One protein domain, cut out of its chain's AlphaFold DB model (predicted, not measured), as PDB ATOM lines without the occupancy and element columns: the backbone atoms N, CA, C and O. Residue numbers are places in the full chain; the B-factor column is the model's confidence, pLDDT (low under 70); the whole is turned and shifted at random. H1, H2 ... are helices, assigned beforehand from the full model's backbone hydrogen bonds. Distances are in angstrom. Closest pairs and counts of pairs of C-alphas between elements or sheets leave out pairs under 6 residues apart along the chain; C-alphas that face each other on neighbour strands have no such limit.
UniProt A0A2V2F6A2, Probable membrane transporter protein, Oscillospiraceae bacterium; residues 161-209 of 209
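AT A GLANCE: This is residues 161 to 209 of the 209 residues of the protein "Probable membrane transporter protein" of Oscillospiraceae bacterium (UniProt A0A2V2F6A2). Two long helices, H1 and then H2, meet near their ends as an open V, with the turn at residues 186 and 187 as its corner and both arms standing free beyond it. The V is flat, spanning 40 by 33 by 6 A. The printed part has 49 residues, all helix by class, with two named helices and no named strand. It is only just extended, close to loose, with a radius of gyration of the C-alphas of 14.7 A.

HOW THE PARTS SIT: Start with H1, residues 162 to 185, and look for its kink of 28 degrees near residue 169. A tight link of 2 residues leads to H2, residues 188 to 207. The helices are close but not clearly touching: their closest C-alphas, those of Leu 183 and Met 191, are 6.8 A apart. They run opposite ways at a steep tilt of 44 degrees. In H2 every O i to N i+4 pair is within hydrogen-bond range; in H1, 19 of 20 are.

IN THESE COORDINATES: Find C-alpha 162 at (106.831, -112.254, 6.231); from there H1 runs 33.9 A to C-alpha 185. H2 covers 28.9 A and ends at C-alpha 207, at (73.599, -100.606, 13.917).

THE WHOLE: The C-alphas farthest apart, those of Asp 161 and Ser 189, are 42.2 A apart. The printed part has no cut. Mean pLDDT of the printed part is 72.0, with residues 161 to 168 and 188 to 192 among those under 70.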
ATOM      1  N   ASP A 161     105.259-114.690   9.962       61.66
ATOM      2  CA  ASP A 161     105.450-114.980   8.550       61.66
ATOM      3  C   ASP A 161     105.476-113.664   7.766       61.66
ATOM      4  O   ASP A 161     104.554-112.841   7.827       61.66
ATOM      5  N   THR A 162     106.574-113.447   7.046       59.84
ATOM      6  CA  THR A 162     106.831-112.254   6.231       59.84
ATOM      7  C   THR A 162     105.725-112.021   5.200       59.84
ATOM      8  O   THR A 162     105.436-110.872   4.863       59.84
ATOM      9  N   GLU A 163     105.050-113.084   4.757       63.56
ATOM     10  CA  GLU A 163     103.888-113.006   3.869       63.56
ATOM     11  C   GLU A 163     102.666-112.326   4.505       63.56
ATOM     12  O   GLU A 163     102.026-111.501   3.849       63.56
ATOM     13  N   ASP A 164     102.344-112.608   5.771       60.09
ATOM     14  CA  ASP A 164     101.196-111.983   6.447       60.09
ATOM     15  C   ASP A 164     101.470-110.505   6.756       60.09
ATOM     16  O   ASP A 164     100.577-109.658   6.637       60.09
ATOM     17  N   ILE A 165     102.725-110.167   7.078       65.06
ATOM     18  CA  ILE A 165     103.156-108.771   7.231       65.06
ATOM     19  C   ILE A 165     103.004-108.020   5.909       65.06
ATOM     20  O   ILE A 165     102.518-106.891   5.921       65.06
ATOM     21  N   LEU A 166     103.375-108.618   4.773       65.44
ATOM     22  CA  LEU A 166     103.211-107.969   3.471       65.44
ATOM     23  C   LEU A 166     101.733-107.810   3.099       65.44
ATOM     24  O   LEU A 166     101.318-106.721   2.704       65.44
ATOM     25  N   ARG A 167     100.917-108.858   3.266       68.88
ATOM     26  CA  ARG A 167      99.492-108.828   2.893       68.88
ATOM     27  C   ARG A 167      98.687-107.802   3.683       68.88
ATOM     28  O   ARG A 167      97.749-107.234   3.136       68.88
ATOM     29  N   VAL A 168      99.046-107.536   4.941       65.50
ATOM     30  CA  VAL A 168      98.377-106.519   5.776       65.50
ATOM     31  C   VAL A 168      99.089-105.165   5.707       65.50
ATOM     32  O   VAL A 168      98.446-104.116   5.726       65.50
ATOM     33  N   GLY A 169     100.416-105.168   5.596       70.31
ATOM     34  CA  GLY A 169     101.249-103.971   5.587       70.31
ATOM     35  C   GLY A 169     101.120-103.157   4.306       70.31
ATOM     36  O   GLY A 169     101.008-101.937   4.382       70.31
ATOM     37  N   VAL A 170     101.065-103.808   3.139       73.25
ATOM     38  CA  VAL A 170     100.909-103.131   1.841       73.25
ATOM     39  C   VAL A 170      99.604-102.325   1.763       73.25
ATOM     40  O   VAL A 170      99.683-101.120   1.509       73.25
ATOM     41  N   PRO A 171      98.408-102.889   2.036       72.88
ATOM     42  CA  PRO A 171      97.178-102.101   2.011       72.88
ATOM     43  C   PRO A 171      97.132-101.041   3.120       72.88
ATOM     44  O   PRO A 171      96.589 -99.961   2.896       72.88
ATOM     45  N   ALA A 172      97.737-101.292   4.289       67.94
ATOM     46  CA  ALA A 172      97.826-100.292   5.354       67.94
ATOM     47  C   ALA A 172      98.720 -99.099   4.965       67.94
ATOM     48  O   ALA A 172      98.350 -97.949   5.200       67.94
ATOM     49  N   ALA A 173      99.867 -99.357   4.335       74.19
ATOM     50  CA  ALA A 173     100.781 -98.327   3.851       74.19
ATOM     51  C   ALA A 173     100.159 -97.523   2.701       74.19
ATOM     52  O   ALA A 173     100.192 -96.292   2.727       74.19
ATOM     53  N   LEU A 174      99.527 -98.203   1.740       80.19
ATOM     54  CA  LEU A 174      98.819 -97.557   0.634       80.19
ATOM     55  C   LEU A 174      97.643 -96.712   1.133       80.19
ATOM     56  O   LEU A 174      97.500 -95.566   0.713       80.19
ATOM     57  N   GLY A 175      96.846 -97.226   2.072       76.25
ATOM     58  CA  GLY A 175      95.748 -96.480   2.686       76.25
ATOM     59  C   GLY A 175      96.230 -95.265   3.481       76.25
ATOM     60  O   GLY A 175      95.649 -94.186   3.373       76.25
ATOM     61  N   GLY A 176      97.330 -95.405   4.229       73.38
ATOM     62  CA  GLY A 176      97.956 -94.299   4.955       73.38
ATOM     63  C   GLY A 176      98.490 -93.209   4.023       73.38
ATOM     64  O   GLY A 176      98.233 -92.025   4.245       73.38
ATOM     65  N   PHE A 177      99.177 -93.598   2.946       77.12
ATOM     66  CA  PHE A 177      99.709 -92.665   1.955       77.12
ATOM     67  C   PHE A 177      98.594 -91.957   1.176       77.12
ATOM     68  O   PHE A 177      98.601 -90.731   1.065       77.12
ATOM     69  N   ALA A 178      97.593 -92.708   0.709       78.00
ATOM     70  CA  ALA A 178      96.422 -92.157   0.032       78.00
ATOM     71  C   ALA A 178      95.648 -91.195   0.946       78.00
ATOM     72  O   ALA A 178      95.283 -90.100   0.519       78.00
ATOM     73  N   GLY A 179      95.464 -91.547   2.223       71.00
ATOM     74  CA  GLY A 179      94.823 -90.683   3.214       71.00
ATOM     75  C   GLY A 179      95.598 -89.388   3.470       71.00
ATOM     76  O   GLY A 179      95.006 -88.308   3.478       71.00
ATOM     77  N   ALA A 180      96.924 -89.463   3.618       71.94
ATOM     78  CA  ALA A 180      97.780 -88.291   3.814       71.94
ATOM     79  C   ALA A 180      97.805 -87.368   2.583       71.94
ATOM     80  O   ALA A 180      97.777 -86.142   2.718       71.94
ATOM     81  N   TYR A 181      97.822 -87.948   1.380       75.12
ATOM     82  CA  TYR A 181      97.751 -87.199   0.127       75.12
ATOM     83  C   TYR A 181      96.400 -86.487  -0.027       75.12
ATOM     84  O   TYR A 181      96.351 -85.297  -0.347       75.12
ATOM     85  N   LEU A 182      95.303 -87.182   0.288       74.75
ATOM     86  CA  LEU A 182      93.950 -86.633   0.225       74.75
ATOM     87  C   LEU A 182      93.748 -85.484   1.229       74.75
ATOM     88  O   LEU A 182      93.103 -84.488   0.904       74.75
ATOM     89  N   LEU A 183      94.378 -85.563   2.407       67.12
ATOM     90  CA  LEU A 183      94.382 -84.482   3.402       67.12
ATOM     91  C   LEU A 183      95.051 -83.193   2.905       67.12
ATOM     92  O   LEU A 183      94.636 -82.108   3.303       67.12
ATOM     93  N   ARG A 184      96.083 -83.289   2.056       67.94
ATOM     94  CA  ARG A 184      96.813 -82.116   1.534       67.94
ATOM     95  C   ARG A 184      96.098 -81.421   0.375       67.94
ATOM     96  O   ARG A 184      96.335 -80.239   0.154       67.94
ATOM     97  N   ARG A 185      95.259 -82.144  -0.375       73.56
ATOM     98  CA  ARG A 185      94.557 -81.648  -1.576       73.56
ATOM     99  C   ARG A 185      93.198 -81.001  -1.281       73.56
ATOM    100  O   ARG A 185      92.724 -80.231  -2.110       73.56
ATOM    101  N   ILE A 186      92.563 -81.321  -0.151       73.00
ATOM    102  CA  ILE A 186      91.176 -80.929   0.148       73.00
ATOM    103  C   ILE A 186      91.129 -79.744   1.132       73.00
ATOM    104  O   ILE A 186      91.825 -79.768   2.150       73.00
ATOM    105  N   PRO A 187      90.278 -78.721   0.902       71.31
ATOM    106  CA  PRO A 187      90.077 -77.637   1.861       71.31
ATOM    107  C   PRO A 187      89.509 -78.164   3.188       71.31
ATOM    108  O   PRO A 187      88.655 -79.053   3.215       71.31
ATOM    109  N   GLN A 188      89.950 -77.577   4.303       62.97
ATOM    110  CA  GLN A 188      89.677 -78.050   5.670       62.97
ATOM    111  C   GLN A 188      88.184 -78.327   5.950       62.97
ATOM    112  O   GLN A 188      87.841 -79.274   6.659       62.97
ATOM    113  N   SER A 189      87.284 -77.552   5.337       65.00
ATOM    114  CA  SER A 189      85.827 -77.704   5.441       65.00
ATOM    115  C   SER A 189      85.301 -79.009   4.831       65.00
ATOM    116  O   SER A 189      84.419 -79.649   5.402       65.00
ATOM    117  N   ALA A 190      85.837 -79.422   3.681       69.50
ATOM    118  CA  ALA A 190      85.424 -80.646   2.996       69.50
ATOM    119  C   ALA A 190      86.033 -81.894   3.653       69.50
ATOM    120  O   ALA A 190      85.355 -82.911   3.786       69.50
ATOM    121  N   MET A 191      87.261 -81.791   4.170       67.19
ATOM    122  CA  MET A 191      87.909 -82.873   4.920       67.19
ATOM    123  C   MET A 191      87.127 -83.201   6.207       67.19
ATOM    124  O   MET A 191      86.852 -84.364   6.502       67.19
ATOM    125  N   ARG A 192      86.653 -82.164   6.913       63.84
ATOM    126  CA  ARG A 192      85.794 -82.300   8.100       63.84
ATOM    127  C   ARG A 192      84.482 -83.033   7.795       63.84
ATOM    128  O   ARG A 192      84.087 -83.906   8.563       63.84
ATOM    129  N   LYS A 193      83.832 -82.709   6.669       70.12
ATOM    130  CA  LYS A 193      82.604 -83.386   6.215       70.12
ATOM    131  C   LYS A 193      82.858 -84.848   5.858       70.12
ATOM    132  O   LYS A 193      82.074 -85.699   6.259       70.12
ATOM    133  N   LEU A 194      83.957 -85.142   5.160       76.12
ATOM    134  CA  LEU A 194      84.317 -86.509   4.782       76.12
ATOM    135  C   LEU A 194      84.540 -87.387   6.018       76.12
ATOM    136  O   LEU A 194      84.015 -88.491   6.101       76.12
ATOM    137  N   PHE A 195      85.269 -86.877   7.008       70.31
ATOM    138  CA  PHE A 195      85.521 -87.619   8.236       70.31
ATOM    139  C   PHE A 195      84.234 -87.841   9.042       70.31
ATOM    140  O   PHE A 195      83.976 -88.954   9.495       70.31
ATOM    141  N   ALA A 196      83.398 -86.806   9.179       72.62
ATOM    142  CA  ALA A 196      82.093 -86.931   9.824       72.62
ATOM    143  C   ALA A 196      81.210 -87.972   9.116       72.62
ATOM    144  O   ALA A 196      80.607 -88.809   9.781       72.62
ATOM    145  N   ALA A 197      81.198 -87.975   7.780       78.75
ATOM    146  CA  ALA A 197      80.469 -88.957   6.988       78.75
ATOM    147  C   ALA A 197      80.971 -90.385   7.244       78.75
ATOM    148  O   ALA A 197      80.155 -91.261   7.493       78.75
ATOM    149  N   VAL A 198      82.289 -90.623   7.262       78.31
ATOM    150  CA  VAL A 198      82.862 -91.952   7.552       78.31
ATOM    151  C   VAL A 198      82.503 -92.431   8.962       78.31
ATOM    152  O   VAL A 198      82.180 -93.602   9.144       78.31
ATOM    153  N   VAL A 199      82.519 -91.539   9.957       75.06
ATOM    154  CA  VAL A 199      82.144 -91.877  11.340       75.06
ATOM    155  C   VAL A 199      80.660 -92.217  11.445       75.06
ATOM    156  O   VAL A 199      80.315 -93.233  12.045       75.06
ATOM    157  N   ILE A 200      79.786 -91.406  10.840       80.94
ATOM    158  CA  ILE A 200      78.341 -91.671  10.813       80.94
ATOM    159  C   ILE A 200      78.070 -92.982  10.081       80.94
ATOM    160  O   ILE A 200      77.358 -93.829  10.606       80.94
ATOM    161  N   LEU A 201      78.687 -93.189   8.915       84.00
ATOM    162  CA  LEU A 201      78.547 -94.418   8.143       84.00
ATOM    163  C   LEU A 201      79.007 -95.633   8.956       84.00
ATOM    164  O   LEU A 201      78.322 -96.646   8.963       84.00
ATOM    165  N   GLY A 202      80.121 -95.526   9.686       78.31
ATOM    166  CA  GLY A 202      80.602 -96.574  10.585       78.31
ATOM    167  C   GLY A 202      79.631 -96.870  11.729       78.31
ATOM    168  O   GLY A 202      79.388 -98.035  12.028       78.31
ATOM    169  N   GLY A 203      79.038 -95.834  12.329       78.00
ATOM    170  CA  GLY A 203      78.007 -95.984  13.358       78.00
ATOM    171  C   GLY A 203      76.742 -96.656  12.824       78.00
ATOM    172  O   GLY A 203      76.254 -97.609  13.421       78.00
ATOM    173  N   VAL A 204      76.260 -96.219  11.660       85.38
ATOM    174  CA  VAL A 204      75.089 -96.790  10.981       85.38
ATOM    175  C   VAL A 204      75.349 -98.244  10.589       85.38
ATOM    176  O   VAL A 204      74.544 -99.116  10.898       85.38
ATOM    177  N   LEU A 205      76.501 -98.542   9.983       82.81
ATOM    178  CA  LEU A 205      76.872 -99.904   9.596       82.81
ATOM    179  C   LEU A 205      76.936-100.846  10.804       82.81
ATOM    180  O   LEU A 205      76.639-102.026  10.667       82.81
ATOM    181  N   MET A 206      77.323-100.337  11.976       77.56
ATOM    182  CA  MET A 206      77.359-101.110  13.217       77.56
ATOM    183  C   MET A 206      75.965-101.343  13.816       77.56
ATOM    184  O   MET A 206      75.793-102.265  14.602       77.56
ATOM    185  N   LEU A 207      74.984-100.514  13.456       81.31
ATOM    186  CA  LEU A 207      73.599-100.606  13.917       81.31
ATOM    187  C   LEU A 207      72.767-101.546  13.030       81.31
ATOM    188  O   LEU A 207      71.872-102.225  13.516       81.31
ATOM    189  N   PHE A 208      73.097-101.613  11.738       78.31
ATOM    190  CA  PHE A 208      72.455-102.496  10.756       78.31
ATOM    191  C   PHE A 208      73.113-103.884  10.625       78.31
ATOM    192  O   PHE A 208      72.692-104.674   9.779       78.31
ATOM    193  N   LYS A 209      74.142-104.193  11.421       53.88
ATOM    194  CA  LYS A 209      74.905-105.443  11.345       53.88
ATOM    195  C   LYS A 209      74.941-106.189  12.669       53.88
ATOM    196  O   LYS A 209      74.819-107.432  12.600       53.88
TER     197      LYS A 209